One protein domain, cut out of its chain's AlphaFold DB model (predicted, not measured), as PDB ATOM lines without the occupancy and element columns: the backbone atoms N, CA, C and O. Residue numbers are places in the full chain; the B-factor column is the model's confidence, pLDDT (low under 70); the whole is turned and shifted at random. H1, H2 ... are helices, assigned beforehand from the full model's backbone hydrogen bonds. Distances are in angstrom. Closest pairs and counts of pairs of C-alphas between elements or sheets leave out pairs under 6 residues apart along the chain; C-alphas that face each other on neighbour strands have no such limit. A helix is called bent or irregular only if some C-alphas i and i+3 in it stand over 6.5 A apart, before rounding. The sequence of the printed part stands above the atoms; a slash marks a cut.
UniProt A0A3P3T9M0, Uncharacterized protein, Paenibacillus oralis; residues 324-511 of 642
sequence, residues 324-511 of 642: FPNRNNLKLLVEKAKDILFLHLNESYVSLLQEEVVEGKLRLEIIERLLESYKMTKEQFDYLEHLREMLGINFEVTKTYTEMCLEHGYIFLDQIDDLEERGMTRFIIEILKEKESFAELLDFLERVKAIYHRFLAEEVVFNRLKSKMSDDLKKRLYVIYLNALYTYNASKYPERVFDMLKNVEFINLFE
ATOM      1  N   PHE A 324     168.179 220.349 206.716       45.38
ATOM      2  CA  PHE A 324     168.938 219.117 206.473       45.38
ATOM      3  C   PHE A 324     170.231 219.153 207.280       45.38
ATOM      4  O   PHE A 324     171.172 219.805 206.839       45.38
ATOM      5  N   PRO A 325     170.288 218.505 208.461       44.56
ATOM      6  CA  PRO A 325     171.569 218.499 209.156       44.56
ATOM      7  C   PRO A 325     171.944 217.203 209.903       44.56
ATOM      8  O   PRO A 325     172.779 217.286 210.796       44.56
ATOM      9  N   ASN A 326     171.426 216.018 209.535       50.12
ATOM     10  CA  ASN A 326     171.939 214.736 210.063       50.12
ATOM     11  C   ASN A 326     172.291 213.723 208.946       50.12
ATOM     12  O   ASN A 326     171.751 213.783 207.837       50.12
ATOM     13  N   ARG A 327     173.214 212.793 209.239       48.00
ATOM     14  CA  ARG A 327     173.743 211.790 208.287       48.00
ATOM     15  C   ARG A 327     172.635 210.923 207.676       48.00
ATOM     16  O   ARG A 327     172.680 210.665 206.480       48.00
ATOM     17  N   ASN A 328     171.622 210.531 208.454       52.59
ATOM     18  CA  ASN A 328     170.502 209.695 207.993       52.59
ATOM     19  C   ASN A 328     169.642 210.406 206.939       52.59
ATOM     20  O   ASN A 328     169.241 209.809 205.942       52.59
ATOM     21  N   ASN A 329     169.420 211.705 207.121       52.91
ATOM     22  CA  ASN A 329     168.647 212.533 206.203       52.91
ATOM     23  C   ASN A 329     169.369 212.725 204.860       52.91
ATOM     24  O   ASN A 329     168.724 212.754 203.812       52.91
ATOM     25  N   LEU A 330     170.706 212.801 204.881       53.66
ATOM     26  CA  LEU A 330     171.523 212.822 203.667       53.66
ATOM     27  C   LEU A 330     171.455 211.481 202.920       53.66
ATOM     28  O   LEU A 330     171.289 211.492 201.701       53.66
ATOM     29  N   LYS A 331     171.497 210.341 203.634       57.78
ATOM     30  CA  LYS A 331     171.303 209.007 203.024       57.78
ATOM     31  C   LYS A 331     169.972 208.935 202.270       57.78
ATOM     32  O   LYS A 331     169.944 208.562 201.100       57.78
ATOM     33  N   LEU A 332     168.887 209.371 202.915       58.84
ATOM     34  CA  LEU A 332     167.538 209.341 202.344       58.84
ATOM     35  C   LEU A 332     167.383 210.270 201.126       58.84
ATOM     36  O   LEU A 332     166.741 209.906 200.142       58.84
ATOM     37  N   LEU A 333     167.982 211.465 201.166       56.50
ATOM     38  CA  LEU A 333     167.964 212.400 200.038       56.50
ATOM     39  C   LEU A 333     168.717 211.835 198.827       56.50
ATOM     40  O   LEU A 333     168.214 211.918 197.705       56.50
ATOM     41  N   VAL A 334     169.899 211.253 199.053       58.34
ATOM     42  CA  VAL A 334     170.700 210.617 197.997       58.34
ATOM     43  C   VAL A 334     169.953 209.432 197.385       58.34
ATOM     44  O   VAL A 334     169.976 209.278 196.168       58.34
ATOM     45  N   GLU A 335     169.241 208.641 198.191       62.72
ATOM     46  CA  GLU A 335     168.420 207.525 197.710       62.72
ATOM     47  C   GLU A 335     167.251 207.994 196.832       62.72
ATOM     48  O   GLU A 335     167.030 207.458 195.745       62.72
ATOM     49  N   LYS A 336     166.517 209.022 197.273       58.28
ATOM     50  CA  LYS A 336     165.317 209.507 196.579       58.28
ATOM     51  C   LYS A 336     165.638 210.315 195.324       58.28
ATOM     52  O   LYS A 336     164.982 210.140 194.306       58.28
ATOM     53  N   ALA A 337     166.644 211.184 195.369       53.34
ATOM     54  CA  ALA A 337     166.969 212.104 194.277       53.34
ATOM     55  C   ALA A 337     168.199 211.667 193.456       53.34
ATOM     56  O   ALA A 337     168.829 212.504 192.805       53.34
ATOM     57  N   LYS A 338     168.537 210.368 193.476       55.97
ATOM     58  CA  LYS A 338     169.780 209.812 192.915       55.97
ATOM     59  C   LYS A 338     170.105 210.300 191.500       55.97
ATOM     60  O   LYS A 338     171.209 210.775 191.272       55.97
ATOM     61  N   ASP A 339     169.146 210.269 190.575       57.19
ATOM     62  CA  ASP A 339     169.392 210.579 189.161       57.19
ATOM     63  C   ASP A 339     169.631 212.071 188.921       57.19
ATOM     64  O   ASP A 339     170.450 212.456 188.087       57.19
ATOM     65  N   ILE A 340     168.952 212.916 189.697       51.00
ATOM     66  CA  ILE A 340     169.099 214.372 189.651       51.00
ATOM     67  C   ILE A 340     170.426 214.793 190.284       51.00
ATOM     68  O   ILE A 340     171.119 215.661 189.754       51.00
ATOM     69  N   LEU A 341     170.781 214.197 191.422       51.56
ATOM     70  CA  LEU A 341     172.004 214.533 192.147       51.56
ATOM     71  C   LEU A 341     173.246 214.013 191.411       51.56
ATOM     72  O   LEU A 341     174.230 214.744 191.315       51.56
ATOM     73  N   PHE A 342     173.179 212.832 190.790       54.16
ATOM     74  CA  PHE A 342     174.279 212.271 190.001       54.16
ATOM     75  C   PHE A 342     174.673 213.174 188.820       54.16
ATOM     76  O   PHE A 342     175.854 213.378 188.553       54.16
ATOM     77  N   LEU A 343     173.687 213.790 188.156       53.12
ATOM     78  CA  LEU A 343     173.908 214.724 187.043       53.12
ATOM     79  C   LEU A 343     174.616 216.027 187.448       53.12
ATOM     80  O   LEU A 343     175.133 216.730 186.579       53.12
ATOM     81  N   HIS A 344     174.597 216.392 188.733       46.66
ATOM     82  CA  HIS A 344     174.915 217.755 189.165       46.66
ATOM     83  C   HIS A 344     175.896 217.860 190.340       46.66
ATOM     84  O   HIS A 344     176.385 218.956 190.599       46.66
ATOM     85  N   LEU A 345     176.189 216.758 191.036       50.09
ATOM     86  CA  LEU A 345     177.115 216.681 192.177       50.09
ATOM     87  C   LEU A 345     178.131 215.535 192.025       50.09
ATOM     88  O   LEU A 345     178.639 215.030 193.023       50.09
ATOM     89  N   ASN A 346     178.407 215.107 190.787       51.62
ATOM     90  CA  ASN A 346     179.316 214.002 190.445       51.62
ATOM     91  C   ASN A 346     180.661 214.039 191.205       51.62
ATOM     92  O   ASN A 346     181.095 213.007 191.711       51.62
ATOM     93  N   GLU A 347     181.256 215.221 191.377       51.28
ATOM     94  CA  GLU A 347     182.520 215.455 192.097       51.28
ATOM     95  C   GLU A 347     182.499 215.034 193.574       51.28
ATOM     96  O   GLU A 347     183.525 214.631 194.119       51.28
ATOM     97  N   SER A 348     181.335 215.076 194.224       56.12
ATOM     98  CA  SER A 348     181.204 214.811 195.661       56.12
ATOM     99  C   SER A 348     180.900 213.345 195.983       56.12
ATOM    100  O   SER A 348     180.957 212.950 197.148       56.12
ATOM    101  N   TYR A 349     180.576 212.513 194.987       62.16
ATOM    102  CA  TYR A 349     180.137 211.134 195.233       62.16
ATOM    103  C   TYR A 349     181.248 210.199 195.702       62.16
ATOM    104  O   TYR A 349     180.968 209.280 196.467       62.16
ATOM    105  N   VAL A 350     182.503 210.442 195.314       63.72
ATOM    106  CA  VAL A 350     183.633 209.661 195.842       63.72
ATOM    107  C   VAL A 350     183.768 209.882 197.351       63.72
ATOM    108  O   VAL A 350     183.881 208.911 198.097       63.72
ATOM    109  N   SER A 351     183.634 211.128 197.816       60.34
ATOM    110  CA  SER A 351     183.618 211.456 199.247       60.34
ATOM    111  C   SER A 351     182.423 210.820 199.963       60.34
ATOM    112  O   SER A 351     182.587 210.239 201.031       60.34
ATOM    113  N   LEU A 352     181.230 210.825 199.349       62.50
ATOM    114  CA  LEU A 352     180.043 210.155 199.908       62.50
ATOM    115  C   LEU A 352     180.218 208.631 200.037       62.50
ATOM    116  O   LEU A 352     179.692 208.025 200.973       62.50
ATOM    117  N   LEU A 353     180.949 208.005 199.107       66.56
ATOM    118  CA  LEU A 353     181.299 206.584 199.168       66.56
ATOM    119  C   LEU A 353     182.349 206.298 200.250       66.56
ATOM    120  O   LEU A 353     182.261 205.263 200.906       66.56
ATOM    121  N   GLN A 354     183.331 207.185 200.441       65.19
ATOM    122  CA  GLN A 354     184.341 207.085 201.506       65.19
ATOM    123  C   GLN A 354     183.734 207.267 202.903       65.19
ATOM    124  O   GLN A 354     184.126 206.580 203.841       65.19
ATOM    125  N   GLU A 355     182.739 208.143 203.036       62.75
ATOM    126  CA  GLU A 355     182.002 208.376 204.283       62.75
ATOM    127  C   GLU A 355     180.887 207.346 204.547       62.75
ATOM    128  O   GLU A 355     180.108 207.503 205.491       62.75
ATOM    129  N   GLU A 356     180.763 206.299 203.722       65.50
ATOM    130  CA  GLU A 356     179.734 205.250 203.841       65.50
ATOM    131  C   GLU A 356     178.306 205.824 203.952       65.50
ATOM    132  O   GLU A 356     177.452 205.347 204.707       65.50
ATOM    133  N   VAL A 357     178.041 206.918 203.232       57.19
ATOM    134  CA  VAL A 357     176.702 207.523 203.159       57.19
ATOM    135  C   VAL A 357     175.804 206.689 202.241       57.19
ATOM    136  O   VAL A 357     174.599 206.604 202.462       57.19
ATOM    137  N   VAL A 358     176.385 206.016 201.247       63.94
ATOM    138  CA  VAL A 358     175.662 205.172 200.290       63.94
ATOM    139  C   VAL A 358     175.935 203.693 200.557       63.94
ATOM    140  O   VAL A 358     177.085 203.255 200.567       63.94
ATOM    141  N   GLU A 359     174.872 202.903 200.708       68.50
ATOM    142  CA  GLU A 359     174.941 201.475 201.029       68.50
ATOM    143  C   GLU A 359     174.163 200.603 200.028       68.50
ATOM    144  O   GLU A 359     173.376 201.082 199.205       68.50
ATOM    145  N   GLY A 360     174.390 199.288 200.094       74.44
ATOM    146  CA  GLY A 360     173.621 198.292 199.347       74.44
ATOM    147  C   GLY A 360     173.705 198.448 197.824       74.44
ATOM    148  O   GLY A 360     174.763 198.727 197.268       74.44
ATOM    149  N   LYS A 361     172.575 198.246 197.132       76.75
ATOM    150  CA  LYS A 361     172.509 198.283 195.658       76.75
ATOM    151  C   LYS A 361     172.833 199.660 195.073       76.75
ATOM    152  O   LYS A 361     173.435 199.731 194.008       76.75
ATOM    153  N   LEU A 362     172.477 200.732 195.782       71.81
ATOM    154  CA  LEU A 362     172.733 202.103 195.342       71.81
ATOM    155  C   LEU A 362     174.236 202.405 195.291       71.81
ATOM    156  O   LEU A 362     174.696 203.105 194.395       71.81
ATOM    157  N   ARG A 363     175.013 201.825 196.214       80.50
ATOM    158  CA  ARG A 363     176.477 201.922 196.210       80.50
ATOM    159  C   ARG A 363     177.071 201.345 194.924       80.50
ATOM    160  O   ARG A 363     177.934 201.979 194.331       80.50
ATOM    161  N   LEU A 364     176.592 200.175 194.496       82.62
ATOM    162  CA  LEU A 364     177.070 199.504 193.281       82.62
ATOM    163  C   LEU A 364     176.765 200.340 192.030       82.62
ATOM    164  O   LEU A 364     177.662 200.591 191.235       82.62
ATOM    165  N   GLU A 365     175.530 200.842 191.921       81.19
ATOM    166  CA  GLU A 365     175.075 201.678 190.800       81.19
ATOM    167  C   GLU A 365     175.875 202.986 190.690       81.19
ATOM    168  O   GLU A 365     176.229 203.420 189.596       81.19
ATOM    169  N   ILE A 366     176.189 203.631 191.819       79.12
ATOM    170  CA  ILE A 366     176.987 204.864 191.816       79.12
ATOM    171  C   ILE A 366     178.432 204.582 191.399       79.12
ATOM    172  O   ILE A 366     178.978 205.348 190.610       79.12
ATOM    173  N   ILE A 367     179.048 203.502 191.898       83.31
ATOM    174  CA  ILE A 367     180.413 203.119 191.505       83.31
ATOM    175  C   ILE A 367     180.475 202.858 189.995       83.31
ATOM    176  O   ILE A 367     181.335 203.424 189.325       83.31
ATOM    177  N   GLU A 368     179.536 202.070 189.465       86.38
ATOM    178  CA  GLU A 368     179.408 201.787 188.031       86.38
ATOM    179  C   GLU A 368     179.317 203.084 187.217       86.38
ATOM    180  O   GLU A 368     180.186 203.367 186.392       86.38
ATOM    181  N   ARG A 369     178.347 203.954 187.523       83.06
ATOM    182  CA  ARG A 369     178.154 205.194 186.757       83.06
ATOM    183  C   ARG A 369     179.346 206.153 186.854       83.06
ATOM    184  O   ARG A 369     179.616 206.878 185.893       83.06
ATOM    185  N   LEU A 370     180.041 206.207 187.997       82.38
ATOM    186  CA  LEU A 370     181.240 207.039 188.158       82.38
ATOM    187  C   LEU A 370     182.375 206.547 187.258       82.38
ATOM    188  O   LEU A 370     182.952 207.355 186.530       82.38
ATOM    189  N   LEU A 371     182.648 205.238 187.264       86.06
ATOM    190  CA  LEU A 371     183.674 204.622 186.418       86.06
ATOM    191  C   LEU A 371     183.355 204.779 184.922       86.06
ATOM    192  O   LEU A 371     184.260 205.019 184.124       86.06
ATOM    193  N   GLU A 372     182.078 204.721 184.538       84.94
ATOM    194  CA  GLU A 372     181.652 204.849 183.142       84.94
ATOM    195  C   GLU A 372     181.743 206.273 182.579       84.94
ATOM    196  O   GLU A 372     181.961 206.446 181.374       84.94
ATOM    197  N   SER A 373     181.517 207.294 183.412       78.81
ATOM    198  CA  SER A 373     181.146 208.633 182.929       78.81
ATOM    199  C   SER A 373     182.051 209.768 183.393       78.81
ATOM    200  O   SER A 373     181.974 210.856 182.817       78.81
ATOM    201  N   TYR A 374     182.886 209.566 184.414       77.62
ATOM    202  CA  TYR A 374     183.574 210.673 185.076       77.62
ATOM    203  C   TYR A 374     185.102 210.539 185.035       77.62
ATOM    204  O   TYR A 374     185.660 209.472 185.278       77.62
ATOM    205  N   LYS A 375     185.794 211.643 184.726       79.06
ATOM    206  CA  LYS A 375     187.259 211.719 184.817       79.06
ATOM    207  C   LYS A 375     187.658 212.039 186.247       79.06
ATOM    208  O   LYS A 375     187.145 212.993 186.822       79.06
ATOM    209  N   MET A 376     188.579 211.266 186.801       82.75
ATOM    210  CA  MET A 376     188.931 211.317 188.222       82.75
ATOM    211  C   MET A 376     190.442 211.436 188.418       82.75
ATOM    212  O   MET A 376     191.230 211.197 187.500       82.75
ATOM    213  N   THR A 377     190.864 211.808 189.624       84.62
ATOM    214  CA  THR A 377     192.278 211.676 189.990       84.62
ATOM    215  C   THR A 377     192.651 210.199 190.105       84.62
ATOM    216  O   THR A 377     191.781 209.346 190.294       84.62
ATOM    217  N   LYS A 378     193.951 209.886 190.027       87.56
ATOM    218  CA  LYS A 378     194.437 208.513 190.204       87.56
ATOM    219  C   LYS A 378     193.961 207.912 191.528       87.56
ATOM    220  O   LYS A 378     193.402 206.833 191.543       87.56
ATOM    221  N   GLU A 379     194.084 208.655 192.625       86.81
ATOM    222  CA  GLU A 379     193.671 208.207 193.962       86.81
ATOM    223  C   GLU A 379     192.177 207.849 194.037       86.81
ATOM    224  O   GLU A 379     191.797 206.852 194.649       86.81
ATOM    225  N   GLN A 380     191.323 208.653 193.398       83.12
ATOM    226  CA  GLN A 380     189.883 208.403 193.333       83.12
ATOM    227  C   GLN A 380     189.564 207.185 192.461       83.12
ATOM    228  O   GLN A 380     188.716 206.375 192.830       83.12
ATOM    229  N   PHE A 381     190.247 207.052 191.321       90.31
ATOM    230  CA  PHE A 381     190.077 205.923 190.413       90.31
ATOM    231  C   PHE A 381     190.549 204.612 191.052       90.31
ATOM    232  O   PHE A 381     189.783 203.658 191.083       90.31
ATOM    233  N   ASP A 382     191.738 204.596 191.661       90.12
ATOM    234  CA  ASP A 382     192.298 203.448 192.381       90.12
ATOM    235  C   ASP A 382     191.350 202.992 193.508       90.12
ATOM    236  O   ASP A 382     191.116 201.795 193.692       90.12
ATOM    237  N   TYR A 383     190.751 203.941 194.240       88.12
ATOM    238  CA  TYR A 383     189.751 203.643 195.268       88.12
ATOM    239  C   TYR A 383     188.494 202.983 194.688       88.12
ATOM    240  O   TYR A 383     188.028 201.972 195.219       88.12
ATOM    241  N   LEU A 384     187.931 203.534 193.609       88.44
ATOM    242  CA  LEU A 384     186.731 202.977 192.985       88.44
ATOM    243  C   LEU A 384     186.996 201.630 192.310       88.44
ATOM    244  O   LEU A 384     186.154 200.745 192.427       88.44
ATOM    245  N   GLU A 385     188.155 201.447 191.679       89.56
ATOM    246  CA  GLU A 385     188.575 200.164 191.110       89.56
ATOM    247  C   GLU A 385     188.724 199.102 192.197       89.56
ATOM    248  O   GLU A 385     188.190 198.001 192.063       89.56
ATOM    249  N   HIS A 386     189.337 199.451 193.331       90.25
ATOM    250  CA  HIS A 386     189.412 198.549 194.475       90.25
ATOM    251  C   HIS A 386     188.020 198.155 194.991       90.25
ATOM    252  O   HIS A 386     187.763 196.980 195.267       90.25
ATOM    253  N   LEU A 387     187.094 199.116 195.098       86.94
ATOM    254  CA  LEU A 387     185.714 198.824 195.487       86.94
ATOM    255  C   LEU A 387     184.989 197.962 194.452       86.94
ATOM    256  O   LEU A 387     184.253 197.054 194.831       86.94
ATOM    257  N   ARG A 388     185.187 198.233 193.164       89.50
ATOM    258  CA  ARG A 388     184.607 197.474 192.055       89.50
ATOM    259  C   ARG A 388     185.069 196.018 192.099       89.50
ATOM    260  O   ARG A 388     184.219 195.132 192.030       89.50
ATOM    261  N   GLU A 389     186.366 195.767 192.270       87.88
ATOM    262  CA  GLU A 389     186.921 194.415 192.409       87.88
ATOM    263  C   GLU A 389     186.399 193.709 193.663       87.88
ATOM    264  O   GLU A 389     185.918 192.579 193.583       87.88
ATOM    265  N   MET A 390     186.430 194.388 194.816       88.88
ATOM    266  CA  MET A 390     185.962 193.838 196.091       88.88
ATOM    267  C   MET A 390     184.476 193.455 196.049       88.88
ATOM    268  O   MET A 390     184.076 192.449 196.635       88.88
ATOM    269  N   LEU A 391     183.655 194.263 195.375       85.19
ATOM    270  CA  LEU A 391     182.203 194.089 195.303       85.19
ATOM    271  C   LEU A 391     181.751 193.284 194.074       85.19
ATOM    272  O   LEU A 391     180.563 192.983 193.959       85.19
ATOM    273  N   GLY A 392     182.670 192.921 193.172       84.31
ATOM    274  CA  GLY A 392     182.373 192.153 191.962       84.31
ATOM    275  C   GLY A 392     181.477 192.892 190.963       84.31
ATOM    276  O   GLY A 392     180.603 192.276 190.350       84.31
ATOM    277  N   ILE A 393     181.653 194.210 190.822       83.19
ATOM    278  CA  ILE A 393     180.859 195.033 189.899       83.19
ATOM    279  C   ILE A 393     181.361 194.811 188.467       83.19
ATOM    280  O   ILE A 393     182.524 195.079 188.153       83.19
ATOM    281  N   ASN A 394     180.463 194.348 187.598       80.88
ATOM    282  CA  ASN A 394     180.706 194.176 186.168       80.88
ATOM    283  C   ASN A 394     179.836 195.165 185.395       80.88
ATOM    284  O   ASN A 394     178.625 195.174 185.598       80.88
ATOM    285  N   PHE A 395     180.446 195.939 184.500       82.69
ATOM    286  CA  PHE A 395     179.764 196.928 183.667       82.69
ATOM    287  C   PHE A 395     180.324 196.923 182.241       82.69
ATOM    288  O   PHE A 395     181.364 196.309 181.969       82.69
ATOM    289  N   GLU A 396     179.609 197.563 181.315       83.19
ATOM    290  CA  GLU A 396     180.038 197.656 179.921       83.19
ATOM    291  C   GLU A 396     181.161 198.687 179.787       83.19
ATOM    292  O   GLU A 396     181.051 199.828 180.226       83.19
ATOM    293  N   VAL A 397     182.266 198.297 179.157       86.62
ATOM    294  CA  VAL A 397     183.410 199.194 178.986       86.62
ATOM    295  C   VAL A 397     183.017 200.418 178.162       86.62
ATOM    296  O   VAL A 397     182.509 200.305 177.046       86.62
ATOM    297  N   THR A 398     183.327 201.603 178.690       91.06
ATOM    298  CA  THR A 398     183.097 202.884 178.016       91.06
ATOM    299  C   THR A 398     184.402 203.535 177.574       91.06
ATOM    300  O   THR A 398     185.508 203.173 177.997       91.06
ATOM    301  N   LYS A 399     184.275 204.569 176.738       90.00
ATOM    302  CA  LYS A 399     185.403 205.410 176.337       90.00
ATOM    303  C   LYS A 399     186.071 206.091 177.534       90.00
ATOM    304  O   LYS A 399     187.289 206.037 177.639       90.00
ATOM    305  N   THR A 400     185.293 206.692 178.436       88.69
ATOM    306  CA  THR A 400     185.824 207.404 179.613       88.69
ATOM    307  C   THR A 400     186.598 206.461 180.523       88.69
ATOM    308  O   THR A 400     187.708 206.787 180.934       88.69
ATOM    309  N   TYR A 401     186.051 205.268 180.770       92.56
ATOM    310  CA  TYR A 401     186.734 204.245 181.551       92.56
ATOM    311  C   TYR A 401     188.051 203.817 180.887       92.56
ATOM    312  O   TYR A 401     189.100 203.809 181.524       92.56
ATOM    313  N   THR A 402     188.028 203.563 179.575       93.31
ATOM    314  CA  THR A 402     189.230 203.197 178.805       93.31
ATOM    315  C   THR A 402     190.299 204.299 178.836       93.31
ATOM    316  O   THR A 402     191.484 204.002 178.986       93.31
ATOM    317  N   GLU A 403     189.906 205.575 178.723       91.75
ATOM    318  CA  GLU A 403     190.821 206.719 178.860       91.75
ATOM    319  C   GLU A 403     191.496 206.740 180.229       91.75
ATOM    320  O   GLU A 403     192.711 206.900 180.303       91.75
ATOM    321  N   MET A 404     190.719 206.541 181.292       92.31
ATOM    322  CA  MET A 404     191.213 206.514 182.667       92.31
ATOM    323  C   MET A 404     192.175 205.346 182.901       92.31
ATOM    324  O   MET A 404     193.241 205.539 183.484       92.31
ATOM    325  N   CYS A 405     191.857 204.153 182.387       91.50
ATOM    326  CA  CYS A 405     192.753 203.005 182.480       91.50
ATOM    327  C   CYS A 405     194.084 203.246 181.747       91.50
ATOM    328  O   CYS A 405     195.131 202.856 182.261       91.50
ATOM    329  N   LEU A 406     194.066 203.898 180.577       90.12
ATOM    330  CA  LEU A 406     195.290 204.284 179.861       90.12
ATOM    331  C   LEU A 406     196.090 205.343 180.630       90.12
ATOM    332  O   LEU A 406     197.301 205.216 180.771       90.12
ATOM    333  N   GLU A 407     195.423 206.393 181.118       89.94
ATOM    334  CA  GLU A 407     196.066 207.522 181.804       89.94
ATOM    335  C   GLU A 407     196.718 207.108 183.128       89.94
ATOM    336  O   GLU A 407     197.812 207.578 183.446       89.94
ATOM    337  N   HIS A 408     196.090 206.192 183.871       91.31
ATOM    338  CA  HIS A 408     196.580 205.742 185.179       91.31
ATOM    339  C   HIS A 408     197.416 204.455 185.132       91.31
ATOM    340  O   HIS A 408     197.942 204.043 186.169       91.31
ATOM    341  N   GLY A 409     197.604 203.861 183.946       87.94
ATOM    342  CA  GLY A 409     198.499 202.716 183.723       87.94
ATOM    343  C   GLY A 409     197.914 201.350 184.095       87.94
ATOM    344  O   GLY A 409     198.656 200.455 184.492       87.94
ATOM    345  N   TYR A 410     196.595 201.190 183.987       88.75
ATOM    346  CA  TYR A 410     195.885 199.922 184.199       88.75
ATOM    347  C   TYR A 410     195.857 199.029 182.956       88.75
ATOM    348  O   TYR A 410     195.629 197.827 183.070       88.75
ATOM    349  N   ILE A 411     196.066 199.615 181.777       90.50
ATOM    350  CA  ILE A 411     196.175 198.903 180.502       90.50
ATOM    351  C   ILE A 411     197.322 199.482 179.679       90.50
ATOM    352  O   ILE A 411     197.627 200.673 179.773       90.50
ATOM    353  N   PHE A 412     197.927 198.643 178.839       89.81
ATOM    354  CA  PHE A 412     199.040 199.030 177.975       89.81
ATOM    355  C   PHE A 412     198.742 198.688 176.514       89.81
ATOM    356  O   PHE A 412     198.165 197.648 176.207       89.81
ATOM    357  N   LEU A 413     199.140 199.576 175.594       90.06
ATOM    358  CA  LEU A 413     198.836 199.463 174.157       90.06
ATOM    359  C   LEU A 413     199.486 198.250 173.472       90.06
ATOM    360  O   LEU A 413     199.162 197.947 172.328       90.06
ATOM    361  N   ASP A 414     200.443 197.589 174.117       88.69
ATOM    362  CA  ASP A 414     201.107 196.384 173.627       88.69
ATOM    363  C   ASP A 414     200.395 195.079 174.000       88.69
ATOM    364  O   ASP A 414     200.664 194.051 173.380       88.69
ATOM    365  N   GLN A 415     199.435 195.114 174.925       89.88
ATOM    366  CA  GLN A 415     198.700 193.941 175.411       89.88
ATOM    367  C   GLN A 415     197.437 193.654 174.584       89.88
ATOM    368  O   GLN A 415     196.334 193.586 175.116       89.88
ATOM    369  N   ILE A 416     197.586 193.491 173.264       90.00
ATOM    370  CA  ILE A 416     196.459 193.434 172.309       90.00
ATOM    371  C   ILE A 416     195.376 192.415 172.692       90.00
ATOM    372  O   ILE A 416     194.200 192.767 172.665       90.00
ATOM    373  N   ASP A 417     195.755 191.195 173.079       87.56
ATOM    374  CA  ASP A 417     194.787 190.137 173.406       87.56
ATOM    375  C   ASP A 417     193.886 190.527 174.595       87.56
ATOM    376  O   ASP A 417     192.666 190.396 174.510       87.56
ATOM    377  N   ASP A 418     194.457 191.108 175.658       89.38
ATOM    378  CA  ASP A 418     193.702 191.593 176.828       89.38
ATOM    379  C   ASP A 418     192.785 192.772 176.453       89.38
ATOM    380  O   ASP A 418     191.634 192.847 176.883       89.38
ATOM    381  N   LEU A 419     193.244 193.673 175.579       91.69
ATOM    382  CA  LEU A 419     192.443 194.807 175.101       91.69
ATOM    383  C   LEU A 419     191.275 194.379 174.199       91.69
ATOM    384  O   LEU A 419     190.241 195.059 174.153       91.69
ATOM    385  N   GLU A 420     191.437 193.296 173.439       88.56
ATOM    386  CA  GLU A 420     190.370 192.695 172.638       88.56
ATOM    387  C   GLU A 420     189.357 191.970 173.532       88.56
ATOM    388  O   GLU A 420     188.156 192.211 173.386       88.56
ATOM    389  N   GLU A 421     189.819 191.162 174.493       86.69
ATOM    390  CA  GLU A 421     188.961 190.464 175.463       86.69
ATOM    391  C   GLU A 421     188.129 191.437 176.309       86.69
ATOM    392  O   GLU A 421     186.941 191.202 176.538       86.69
ATOM    393  N   ARG A 422     188.710 192.576 176.703       87.12
ATOM    394  CA  ARG A 422     188.015 193.639 177.449       87.12
ATOM    395  C   ARG A 422     187.144 194.548 176.582       87.12
ATOM    396  O   ARG A 422     186.510 195.455 177.110       87.12
ATOM    397  N   GLY A 423     187.127 194.381 175.258       87.62
ATOM    398  CA  GLY A 423     186.350 195.246 174.359       87.62
ATOM    399  C   GLY A 423     186.846 196.701 174.276       87.62
ATOM    400  O   GLY A 423     186.131 197.570 173.780       87.62
ATOM    401  N   MET A 424     188.075 196.985 174.717       93.81
ATOM    402  CA  MET A 424     188.648 198.340 174.790       93.81
ATOM    403  C   MET A 424     189.217 198.832 173.454       93.81
ATOM    404  O   MET A 424     189.310 200.035 173.214       93.81
ATOM    405  N   THR A 425     189.553 197.913 172.543       93.12
ATOM    406  CA  THR A 425     190.273 198.197 171.286       93.12
ATOM    407  C   THR A 425     189.648 199.320 170.444       93.12
ATOM    408  O   THR A 425     190.356 200.197 169.943       93.12
ATOM    409  N   ARG A 426     188.315 199.352 170.306       92.31
ATOM    410  CA  ARG A 426     187.631 200.410 169.542       92.31
ATOM    411  C   ARG A 426     187.769 201.780 170.211       92.31
ATOM    412  O   ARG A 426     188.019 202.765 169.519       92.31
ATOM    413  N   PHE A 427     187.606 201.839 171.530       94.75
ATOM    414  CA  PHE A 427     187.714 203.088 172.277       94.75
ATOM    415  C   PHE A 427     189.142 203.621 172.248       94.75
ATOM    416  O   PHE A 427     189.326 204.805 172.005       94.75
ATOM    417  N   ILE A 428     190.152 202.754 172.363       95.06
ATOM    418  CA  ILE A 428     191.568 203.133 172.233       95.06
ATOM    419  C   ILE A 428     191.833 203.829 170.893       95.06
ATOM    420  O   ILE A 428     192.442 204.897 170.862       95.06
ATOM    421  N   ILE A 429     191.316 203.286 169.787       93.62
ATOM    422  CA  ILE A 429     191.432 203.913 168.461       93.62
ATOM    423  C   ILE A 429     190.799 205.309 168.451       93.62
ATOM    424  O   ILE A 429     191.383 206.249 167.907       93.62
ATOM    425  N   GLU A 430     189.606 205.465 169.024       91.62
ATOM    426  CA  GLU A 430     188.921 206.761 169.107       91.62
ATOM    427  C   GLU A 430     189.711 207.768 169.963       91.62
ATOM    428  O   GLU A 430     189.913 208.903 169.530       91.62
ATOM    429  N   ILE A 431     190.242 207.335 171.109       93.44
ATOM    430  CA  ILE A 431     191.049 208.146 172.035       93.44
ATOM    431  C   ILE A 431     192.334 208.636 171.360       93.44
ATOM    432  O   ILE A 431     192.614 209.834 171.362       93.44
ATOM    433  N   LEU A 432     193.103 207.737 170.737       93.25
ATOM    434  CA  LEU A 432     194.362 208.093 170.074       93.25
ATOM    435  C   LEU A 432     194.134 209.024 168.872       93.25
ATOM    436  O   LEU A 432     194.941 209.920 168.619       93.25
ATOM    437  N   LYS A 433     193.010 208.869 168.155       91.38
ATOM    438  CA  LYS A 433     192.606 209.796 167.084       91.38
ATOM    439  C   LYS A 433     192.287 211.194 167.609       91.38
ATOM    440  O   LYS A 433     192.624 212.168 166.942       91.38
ATOM    441  N   GLU A 434     191.607 211.296 168.748       89.94
ATOM    442  CA  GLU A 434     191.234 212.580 169.353       89.94
ATOM    443  C   GLU A 434     192.416 213.299 169.999       89.94
ATOM    444  O   GLU A 434     192.526 214.515 169.854       89.94
ATOM    445  N   LYS A 435     193.322 212.555 170.646       88.56
ATOM    446  CA  LYS A 435     194.580 213.083 171.199       88.56
ATOM    447  C   LYS A 435     195.617 213.425 170.121       88.56
ATOM    448  O   LYS A 435     196.652 213.996 170.438       88.56
ATOM    449  N   GLU A 436     195.345 213.083 168.860       90.06
ATOM    450  CA  GLU A 436     196.272 213.229 167.731       90.06
ATOM    451  C   GLU A 436     197.619 212.503 167.947       90.06
ATOM    452  O   GLU A 436     198.629 212.835 167.325       90.06
ATOM    453  N   SER A 437     197.627 211.447 168.773       91.69
ATOM    454  CA  SER A 437     198.769 210.547 169.003       91.69
ATOM    455  C   SER A 437     198.959 209.602 167.811       91.69
ATOM    456  O   SER A 437     198.808 208.385 167.908       91.69
ATOM    457  N   PHE A 438     199.241 210.161 166.633       93.62
ATOM    458  CA  PHE A 438     199.208 209.427 165.366       93.62
ATOM    459  C   PHE A 438     200.240 208.300 165.263       93.62
ATOM    460  O   PHE A 438     199.951 207.293 164.626       93.62
ATOM    461  N   ALA A 439     201.418 208.448 165.875       91.38
ATOM    462  CA  ALA A 439     202.423 207.387 165.899       91.38
ATOM    463  C   ALA A 439     201.922 206.169 166.696       91.38
ATOM    464  O   ALA A 439     201.859 205.073 166.151       91.38
ATOM    465  N   GLU A 440     201.448 206.396 167.924       93.25
ATOM    466  CA  GLU A 440     200.872 205.355 168.786       93.25
ATOM    467  C   GLU A 440     199.631 204.711 168.156       93.25
ATOM    468  O   GLU A 440     199.454 203.498 168.237       93.25
ATOM    469  N   LEU A 441     198.790 205.503 167.476       94.38
ATOM    470  CA  LEU A 441     197.641 204.990 166.728       94.38
ATOM    471  C   LEU A 441     198.079 204.002 165.645       94.38
ATOM    472  O   LEU A 441     197.459 202.954 165.501       94.38
ATOM    473  N   LEU A 442     199.107 204.338 164.867       91.94
ATOM    474  CA  LEU A 442     199.595 203.475 163.792       91.94
ATOM    475  C   LEU A 442     200.270 202.220 164.353       91.94
ATOM    476  O   LEU A 442     199.940 201.127 163.902       91.94
ATOM    477  N   ASP A 443     201.101 202.356 165.390       91.62
ATOM    478  CA  ASP A 443     201.713 201.219 166.094       91.62
ATOM    479  C   ASP A 443     200.644 200.275 166.671       91.62
ATOM    480  O   ASP A 443     200.798 199.054 166.675       91.62
ATOM    481  N   PHE A 444     199.544 200.825 167.190       92.88
ATOM    482  CA  PHE A 444     198.416 200.043 167.689       92.88
ATOM    483  C   PHE A 444     197.665 199.347 166.548       92.88
ATOM    484  O   PHE A 444     197.437 198.139 166.594       92.88
ATOM    485  N   LEU A 445     197.331 200.084 165.485       91.31
ATOM    486  CA  LEU A 445     196.604 199.550 164.334       91.31
ATOM    487  C   LEU A 445     197.370 198.431 163.616       91.31
ATOM    488  O   LEU A 445     196.748 197.480 163.162       91.31
ATOM    489  N   GLU A 446     198.695 198.505 163.540       87.44
ATOM    490  CA  GLU A 446     199.531 197.461 162.930       87.44
ATOM    491  C   GLU A 446     199.470 196.115 163.673       87.44
ATOM    492  O   GLU A 446     199.779 195.082 163.081       87.44
ATOM    493  N   ARG A 447     199.041 196.105 164.943       88.00
ATOM    494  CA  ARG A 447     199.008 194.904 165.793       88.00
ATOM    495  C   ARG A 447     197.607 194.339 166.039       88.00
ATOM    496  O   ARG A 447     197.486 193.171 166.390       88.00
ATOM    497  N   VAL A 448     196.552 195.134 165.853       88.06
ATOM    498  CA  VAL A 448     195.155 194.693 166.042       88.06
ATOM    499  C   VAL A 448     194.583 194.019 164.795       88.06
ATOM    500  O   VAL A 448     194.996 194.287 163.664       88.06
ATOM    501  N   LYS A 449     193.554 193.185 164.981       82.81
ATOM    502  CA  LYS A 449     192.845 192.527 163.872       82.81
ATOM    503  C   LYS A 449     192.250 193.536 162.882       82.81
ATOM    504  O   LYS A 449     191.713 194.577 163.263       82.81
ATOM    505  N   ALA A 450     192.219 193.152 161.603       76.56
ATOM    506  CA  ALA A 450     191.721 193.989 160.503       76.56
ATOM    507  C   ALA A 450     190.292 194.532 160.715       76.56
ATOM    508  O   ALA A 450     189.960 195.603 160.209       76.56
ATOM    509  N   ILE A 451     189.452 193.852 161.508       80.38
ATOM    510  CA  ILE A 451     188.094 194.309 161.858       80.38
ATOM    511  C   ILE A 451     188.056 195.699 162.479       80.38
ATOM    512  O   ILE A 451     187.135 196.471 162.202       80.38
ATOM    513  N   TYR A 452     189.096 196.060 163.223       86.75
ATOM    514  CA  TYR A 452     189.214 197.372 163.836       86.75
ATOM    515  C   TYR A 452     189.698 198.449 162.859       86.75
ATOM    516  O   TYR A 452     189.573 199.634 163.150       86.75
ATOM    517  N   HIS A 453     190.169 198.083 161.661       87.69
ATOM    518  CA  HIS A 453     190.588 199.034 160.622       87.69
ATOM    519  C   HIS A 453     189.418 199.538 159.773       87.69
ATOM    520  O   HIS A 453     189.587 200.462 158.979       87.69
ATOM    521  N   ARG A 454     188.213 198.972 159.936       84.56
ATOM    522  CA  ARG A 454     187.031 199.267 159.107       84.56
ATOM    523  C   ARG A 454     186.729 200.762 158.970       84.56
ATOM    524  O   ARG A 454     186.318 201.193 157.897       84.56
ATOM    525  N   PHE A 455     186.952 201.554 160.018       85.81
ATOM    526  CA  PHE A 455     186.700 202.999 159.991       85.81
ATOM    527  C   PHE A 455     187.567 203.744 158.962       85.81
ATOM    528  O   PHE A 455     187.177 204.808 158.489       85.81
ATOM    529  N   LEU A 456     188.738 203.206 158.602       84.75
ATOM    530  CA  LEU A 456     189.595 203.795 157.572       84.75
ATOM    531  C   LEU A 456     188.994 203.631 156.181       84.75
ATOM    532  O   LEU A 456     189.288 204.437 155.308       84.75
ATOM    533  N   ALA A 457     188.121 202.646 155.967       74.56
ATOM    534  CA  ALA A 457     187.484 202.417 154.677       74.56
ATOM    535  C   ALA A 457     186.537 203.568 154.261       74.56
ATOM    536  O   ALA A 457     186.132 203.643 153.100       74.56
ATOM    537  N   GLU A 458     186.201 204.474 155.185       80.19
ATOM    538  CA  GLU A 458     185.495 205.725 154.917       80.19
ATOM    539  C   GLU A 458     186.478 206.810 154.441       80.19
ATOM    540  O   GLU A 458     187.289 207.326 155.213       80.19
ATOM    541  N   GLU A 459     186.383 207.205 153.164       72.00
ATOM    542  CA  GLU A 459     187.322 208.144 152.517       72.00
ATOM    543  C   GLU A 459     187.434 209.492 153.253       72.00
ATOM    544  O   GLU A 459     188.514 210.081 153.321       72.00
ATOM    545  N   VAL A 460     186.349 209.957 153.880       81.88
ATOM    546  CA  VAL A 460     186.339 211.179 154.702       81.88
ATOM    547  C   VAL A 460     187.249 211.038 155.925       81.88
ATOM    548  O   VAL A 460     188.001 211.961 156.249       81.88
ATOM    549  N   VAL A 461     187.215 209.885 156.597       82.94
ATOM    550  CA  VAL A 461     187.996 209.632 157.813       82.94
ATOM    551  C   VAL A 461     189.471 209.448 157.471       82.94
ATOM    552  O   VAL A 461     190.325 210.062 158.113       82.94
ATOM    553  N   PHE A 462     189.771 208.681 156.418       85.12
ATOM    554  CA  PHE A 462     191.136 208.506 155.925       85.12
ATOM    555  C   PHE A 462     191.774 209.840 155.517       85.12
ATOM    556  O   PHE A 462     192.859 210.176 155.993       85.12
ATOM    557  N   ASN A 463     191.088 210.644 154.696       81.56
ATOM    558  CA  ASN A 463     191.625 211.925 154.229       81.56
ATOM    559  C   ASN A 463     191.865 212.912 155.378       81.56
ATOM    560  O   ASN A 463     192.851 213.651 155.350       81.56
ATOM    561  N   ARG A 464     191.004 212.904 156.407       86.25
ATOM    562  CA  ARG A 464     191.167 213.744 157.602       86.25
ATOM    563  C   ARG A 464     192.369 213.334 158.456       86.25
ATOM    564  O   ARG A 464     193.025 214.211 159.007       86.25
ATOM    565  N   LEU A 465     192.654 212.037 158.583       87.56
ATOM    566  CA  LEU A 465     193.856 211.564 159.281       87.56
ATOM    567  C   LEU A 465     195.109 211.885 158.467       87.56
ATOM    568  O   LEU A 465     196.047 212.494 158.976       87.56
ATOM    569  N   LYS A 466     195.081 211.572 157.167       86.69
ATOM    570  CA  LYS A 466     196.186 211.826 156.241       86.69
ATOM    571  C   LYS A 466     196.606 213.299 156.223       86.69
ATOM    572  O   LYS A 466     197.799 213.577 156.153       86.69
ATOM    573  N   SER A 467     195.665 214.245 156.261       87.69
ATOM    574  CA  SER A 467     195.987 215.679 156.189       87.69
ATOM    575  C   SER A 467     196.716 216.220 157.423       87.69
ATOM    576  O   SER A 467     197.369 217.254 157.317       87.69
ATOM    577  N   LYS A 468     196.626 215.527 158.565       87.44
ATOM    578  CA  LYS A 468     197.225 215.939 159.843       87.44
ATOM    579  C   LYS A 468     198.538 215.227 160.184       87.44
ATOM    580  O   LYS A 468     199.218 215.626 161.121       87.44
ATOM    581  N   MET A 469     198.893 214.178 159.446       89.06
ATOM    582  CA  MET A 469     200.084 213.363 159.703       89.06
ATOM    583  C   MET A 469     201.324 213.877 158.956       89.06
ATOM    584  O   MET A 469     201.218 214.485 157.889       89.06
ATOM    585  N   SER A 470     202.515 213.588 159.490       87.44
ATOM    586  CA  SER A 470     203.782 213.758 158.766       87.44
ATOM    587  C   SER A 470     203.897 212.753 157.614       87.44
ATOM    588  O   SER A 470     203.174 211.756 157.570       87.44
ATOM    589  N   ASP A 471     204.800 212.994 156.664       73.44
ATOM    590  CA  ASP A 471     204.906 212.151 155.465       73.44
ATOM    591  C   ASP A 471     205.292 210.697 155.768       73.44
ATOM    592  O   ASP A 471     204.772 209.785 155.125       73.44
ATOM    593  N   ASP A 472     206.109 210.453 156.793       79.75
ATOM    594  CA  ASP A 472     206.461 209.091 157.207       79.75
ATOM    595  C   ASP A 472     205.278 208.349 157.843       79.75
ATOM    596  O   ASP A 472     205.039 207.178 157.546       79.75
ATOM    597  N   LEU A 473     204.455 209.045 158.633       84.56
ATOM    598  CA  LEU A 473     203.231 208.472 159.194       84.56
ATOM    599  C   LEU A 473     202.153 208.270 158.121       84.56
ATOM    600  O   LEU A 473     201.418 207.287 158.174       84.56
ATOM    601  N   LYS A 474     202.081 209.136 157.099       80.56
ATOM    602  CA  LYS A 474     201.174 208.935 155.956       80.56
ATOM    603  C   LYS A 474     201.468 207.621 155.247       80.56
ATOM    604  O   LYS A 474     200.520 206.909 154.934       80.56
ATOM    605  N   LYS A 475     202.743 207.293 155.004       74.31
ATOM    606  CA  LYS A 475     203.132 206.024 154.362       74.31
ATOM    607  C   LYS A 475     202.569 204.826 155.133       74.31
ATOM    608  O   LYS A 475     201.925 203.975 154.533       74.31
ATOM    609  N   ARG A 476     202.710 204.822 156.462       80.69
ATOM    610  CA  ARG A 476     202.150 203.787 157.350       80.69
ATOM    611  C   ARG A 476     200.615 203.788 157.384       80.69
ATOM    612  O   ARG A 476     199.987 202.739 157.302       80.69
ATOM    613  N   LEU A 477     199.974 204.959 157.415       83.38
ATOM    614  CA  LEU A 477     198.509 205.066 157.360       83.38
ATOM    615  C   LEU A 477     197.945 204.503 156.048       83.38
ATOM    616  O   LEU A 477     196.912 203.833 156.055       83.38
ATOM    617  N   TYR A 478     198.615 204.775 154.927       71.62
ATOM    618  CA  TYR A 478     198.255 204.217 153.627       71.62
ATOM    619  C   TYR A 478     198.259 202.692 153.666       71.62
ATOM    620  O   TYR A 478     197.319 202.085 153.164       71.62
ATOM    621  N   VAL A 479     199.251 202.084 154.314       70.31
ATOM    622  CA  VAL A 479     199.358 200.627 154.429       70.31
ATOM    623  C   VAL A 479     198.105 200.030 155.088       70.31
ATOM    624  O   VAL A 479     197.440 199.158 154.524       70.31
ATOM    625  N   ILE A 480     197.719 200.562 156.247       81.81
ATOM    626  CA  ILE A 480     196.566 200.078 157.023       81.81
ATOM    627  C   ILE A 480     195.241 200.380 156.298       81.81
ATOM    628  O   ILE A 480     194.322 199.559 156.294       81.81
ATOM    629  N   TYR A 481     195.138 201.532 155.627       77.88
ATOM    630  CA  TYR A 481     193.975 201.879 154.802       77.88
ATOM    631  C   TYR A 481     193.735 200.863 153.682       77.88
ATOM    632  O   TYR A 481     192.590 200.503 153.408       77.88
ATOM    633  N   LEU A 482     194.801 200.360 153.060       67.38
ATOM    634  CA  LEU A 482     194.700 199.373 151.990       67.38
ATOM    635  C   LEU A 482     194.266 198.004 152.507       67.38
ATOM    636  O   LEU A 482     193.398 197.382 151.891       67.38
ATOM    637  N   ASN A 483     194.747 197.597 153.683       69.44
ATOM    638  CA  ASN A 483     194.235 196.412 154.370       69.44
ATOM    639  C   ASN A 483     192.727 196.537 154.687       69.44
ATOM    640  O   ASN A 483     191.942 195.610 154.460       69.44
ATOM    641  N   ALA A 484     192.287 197.719 155.133       74.94
ATOM    642  CA  ALA A 484     190.874 197.999 155.389       74.94
ATOM    643  C   ALA A 484     190.022 197.957 154.107       74.94
ATOM    644  O   ALA A 484     188.929 197.383 154.106       74.94
ATOM    645  N   LEU A 485     190.513 198.535 153.001       68.81
ATOM    646  CA  LEU A 485     189.835 198.484 151.705       68.81
ATOM    647  C   LEU A 485     189.724 197.052 151.177       68.81
ATOM    648  O   LEU A 485     188.645 196.667 150.727       68.81
ATOM    649  N   TYR A 486     190.797 196.263 151.273       64.56
ATOM    650  CA  TYR A 486     190.808 194.854 150.880       64.56
ATOM    651  C   TYR A 486     189.774 194.041 151.663       64.56
ATOM    652  O   TYR A 486     188.974 193.313 151.073       64.56
ATOM    653  N   THR A 487     189.744 194.211 152.984       67.12
ATOM    654  CA  THR A 487     188.916 193.385 153.868       67.12
ATOM    655  C   THR A 487     187.431 193.769 153.819       67.12
ATOM    656  O   THR A 487     186.572 192.895 153.930       67.12
ATOM    657  N   TYR A 488     187.098 195.055 153.618       66.62
ATOM    658  CA  TYR A 488     185.722 195.549 153.802       66.62
ATOM    659  C   TYR A 488     185.087 196.246 152.594       66.62
ATOM    660  O   TYR A 488     183.868 196.403 152.581       66.62
ATOM    661  N   ASN A 489     185.859 196.671 151.587       61.59
ATOM    662  CA  ASN A 489     185.362 197.534 150.503       61.59
ATOM    663  C   ASN A 489     185.886 197.169 149.096       61.59
ATOM    664  O   ASN A 489     185.720 197.966 148.168       61.59
ATOM    665  N   ALA A 490     186.451 195.971 148.892       52.62
ATOM    666  CA  ALA A 490     187.016 195.545 147.603       52.62
ATOM    667  C   ALA A 490     186.025 195.660 146.421       52.62
ATOM    668  O   ALA A 490     186.431 195.880 145.283       52.62
ATOM    669  N   SER A 491     184.716 195.592 146.684       53.81
ATOM    670  CA  SER A 491     183.668 195.746 145.669       53.81
ATOM    671  C   SER A 491     183.424 197.186 145.201       53.81
ATOM    672  O   SER A 491     182.790 197.364 144.165       53.81
ATOM    673  N   LYS A 492     183.896 198.211 145.927       56.50
ATOM    674  CA  LYS A 492     183.632 199.630 145.613       56.50
ATOM    675  C   LYS A 492     184.781 200.345 144.897       56.50
ATOM    676  O   LYS A 492     184.513 201.328 144.216       56.50
ATOM    677  N   TYR A 493     186.025 199.867 145.017       66.31
ATOM    678  CA  TYR A 493     187.210 200.537 144.441       66.31
ATOM    679  C   TYR A 493     188.194 199.602 143.706       66.31
ATOM    680  O   TYR A 493     189.399 199.659 143.959       66.31
ATOM    681  N   PRO A 494     187.725 198.742 142.790       69.69
ATOM    682  CA  PRO A 494     188.576 197.750 142.136       69.69
ATOM    683  C   PRO A 494     189.688 198.356 141.265       69.69
ATOM    684  O   PRO A 494     190.757 197.761 141.183       69.69
ATOM    685  N   GLU A 495     189.496 199.545 140.679       73.44
ATOM    686  CA  GLU A 495     190.548 200.232 139.904       73.44
ATOM    687  C   GLU A 495     191.737 200.641 140.779       73.44
ATOM    688  O   GLU A 495     192.878 200.343 140.442       73.44
ATOM    689  N   ARG A 496     191.478 201.248 141.948       69.44
ATOM    690  CA  ARG A 496     192.544 201.654 142.880       69.44
ATOM    691  C   ARG A 496     193.337 200.445 143.378       69.44
ATOM    692  O   ARG A 496     194.556 200.520 143.452       69.44
ATOM    693  N   VAL A 497     192.655 199.337 143.683       71.38
ATOM    694  CA  VAL A 497     193.310 198.083 144.098       71.38
ATOM    695  C   VAL A 497     194.192 197.538 142.970       71.38
ATOM    696  O   VAL A 497     195.341 197.189 143.219       71.38
ATOM    697  N   PHE A 498     193.694 197.520 141.730       77.69
ATOM    698  CA  PHE A 498     194.460 197.057 140.570       77.69
ATOM    699  C   PHE A 498     195.704 197.913 140.291       77.69
ATOM    700  O   PHE A 498     196.784 197.373 140.065       77.69
ATOM    701  N   ASP A 499     195.581 199.241 140.341       75.12
ATOM    702  CA  ASP A 499     196.711 200.146 140.100       75.12
ATOM    703  C   ASP A 499     197.784 200.029 141.195       75.12
ATOM    704  O   ASP A 499     198.977 200.164 140.923       75.12
ATOM    705  N   MET A 500     197.382 199.724 142.431       69.06
ATOM    706  CA  MET A 500     198.302 199.529 143.553       69.06
ATOM    707  C   MET A 500     199.079 198.216 143.468       69.06
ATOM    708  O   MET A 500     200.271 198.219 143.761       69.06
ATOM    709  N   LEU A 501     198.466 197.131 142.979       71.19
ATOM    710  CA  LEU A 501     199.170 195.869 142.707       71.19
ATOM    711  C   LEU A 501     200.257 196.001 141.632       71.19
ATOM    712  O   LEU A 501     201.105 195.129 141.513       71.19
ATOM    713  N   LYS A 502     200.263 197.087 140.851       72.88
ATOM    714  CA  LYS A 502     201.316 197.376 139.866       72.88
ATOM    715  C   LYS A 502     202.462 198.214 140.425       72.88
ATOM    716  O   LYS A 502     203.451 198.435 139.726       72.88
ATOM    717  N   ASN A 503     202.333 198.719 141.650       75.31
ATOM    718  CA  ASN A 503     203.361 199.532 142.276       75.31
ATOM    719  C   ASN A 503     204.379 198.626 142.992       75.31
ATOM    720  O   ASN A 503     204.070 197.987 143.992       75.31
ATOM    721  N   VAL A 504     205.615 198.601 142.489       71.00
ATOM    722  CA  VAL A 504     206.710 197.776 143.030       71.00
ATOM    723  C   VAL A 504     207.086 198.181 144.458       71.00
ATOM    724  O   VAL A 504     207.392 197.318 145.272       71.00
ATOM    725  N   GLU A 505     207.018 199.470 144.799       58.53
ATOM    726  CA  GLU A 505     207.261 199.927 146.173       58.53
ATOM    727  C   GLU A 505     206.190 199.394 147.126       58.53
ATOM    728  O   GLU A 505     206.500 199.030 148.255       58.53
ATOM    729  N   PHE A 506     204.943 199.291 146.657       59.84
ATOM    730  CA  PHE A 506     203.847 198.689 147.410       59.84
ATOM    731  C   PHE A 506     204.044 197.176 147.571       59.84
ATOM    732  O   PHE A 506     203.982 196.684 148.689       59.84
ATOM    733  N   ILE A 507     204.358 196.440 146.502       60.59
ATOM    734  CA  ILE A 507     204.625 194.991 146.593       60.59
ATOM    735  C   ILE A 507     205.764 194.705 147.580       60.59
ATOM    736  O   ILE A 507     205.618 193.863 148.463       60.59
ATOM    737  N   ASN A 508     206.867 195.449 147.467       59.06
ATOM    738  CA  ASN A 508     208.049 195.260 148.304       59.06
ATOM    739  C   ASN A 508     207.800 195.625 149.771       59.06
ATOM    740  O   ASN A 508     208.332 194.965 150.656       59.06
ATOM    741  N   LEU A 509     207.003 196.663 150.041       50.00
ATOM    742  CA  LEU A 509     206.687 197.096 151.406       50.00
ATOM    743  C   LEU A 509     205.850 196.064 152.176       50.00
ATOM    744  O   LEU A 509     205.898 196.027 153.401       50.00
ATOM    745  N   PHE A 510     205.077 195.250 151.460       50.91
ATOM    746  CA  PHE A 510     204.148 194.275 152.027       50.91
ATOM    747  C   PHE A 510     204.577 192.824 151.840       50.91
ATOM    748  O   PHE A 510     203.826 191.928 152.220       50.91
ATOM    749  N   GLU A 511     205.741 192.602 151.226       59.22
ATOM    750  CA  GLU A 511     206.251 191.271 150.889       59.22
ATOM    751  C   GLU A 511     205.186 190.399 150.198       59.22
ATOM    752  O   GLU A 511     205.107 189.192 150.429       59.22
TER     753      GLU A 511
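Overview. This is residues 324 to 511 of the 642 residues of an uncharacterized protein of Paenibacillus oralis (UniProt A0A3P3T9M0). This is a long rod of mostly short helices strung one after another along its length, H1 at one end and H13 and H14 at the other. Toward the latter end H9 and H10 pack on H12, the longest helix; H8 and H6 lie near the middle and lead on to the hairpin of H4 and H5. The 188 printed residues hold fourteen named helices, H1 to H14 in chain order, and no named strand: the class is all helix. The whole is loose, with a radius of gyration of the C-alphas of 22.5 A and spans of 78 by 27 by 27 A.

Along the chain. H12, residues 471 to 488, is 25.4 A long, from C-alpha 471 at (204.906, 212.151, 155.465) to C-alpha 488 at (185.722, 195.549, 153.802). Before it come H11, 459 to 466; H10, 450 to 457; H9, 438 to 445; H8, 425 to 434; H7, 416 to 421; and H6, 399 to 408. H5, 378 to 391, is 19.6 A long, and H4, 360 to 373, 20.8 A. H3 is 346 to 354, H2 is 338 to 342, and H1, 327 to 336, begins at C-alpha 327 at (173.743, 211.790, 208.287). After H12 come H13, 494 to 501, and H14, 504 to 509. H10 is irregular, C-alphas 452 and 455 being 7.3 A apart, and H3 only just, with 7.0 A between C-alphas 347 and 350.

Arrangement. H12 touches H10 with residues 480 to 488 alone, closest at the C-alphas of His 453 and Ala 484, 5.3 A apart; at 72 degrees they are only just about perpendicular. With residues 473 to 480 alone it touches H9, closest C-alphas Leu 442 and Leu 477, 6.7 A. H11 and H12, a helical hairpin, only just touch, with 3 pairs of C-alphas within 8 A, closest Lys 466 and Lys 474. H8 and H9 form a helical hairpin at a shallow tilt of 13 degrees, closest C-alphas Leu 432 and Leu 441, 5.6 A. H8 touches H6, closest C-alphas Phe 427 and Lys 399, 5.2 A, about perpendicular at 79 degrees. H7 is close to H8 but not clearly touching, and apart from H6. H6 and H4 touch only at their ends, closest C-alphas Tyr 401 and Glu 372, 5.4 A. H4 and H5 form a helical hairpin at a steep tilt of 43 degrees, closest C-alphas Ile 367 and Leu 384, 6.5 A; H3 and H4, another, only just touch, with 3 pairs of C-alphas within 8 A, closest Leu 353 and Arg 363. H2 and H4 are near each other, with 7 pairs of C-alphas within 10 A; H1 is close to H2 but not clearly touching, as H13 is to H12 and H14 to H13. The helix packing is part aligned, part crossed: 3 of 7 touching pairs given a tilt are at a shallow one. The O i to N i+4 pairs are within hydrogen-bond range throughout but for H3 (3 of 5), H4 (9 of 10) and H10 (0 of 4, with 3 of 5 O i to N i+3 pairs).

Size, cuts and confidence. The two C-alphas farthest apart, Pro 325 and Lys 502, are 78.3 A apart. The printed part has no cut and no long link. Mean pLDDT of the printed part is 77.2, with 57 residues under 70, among them 324 to 359.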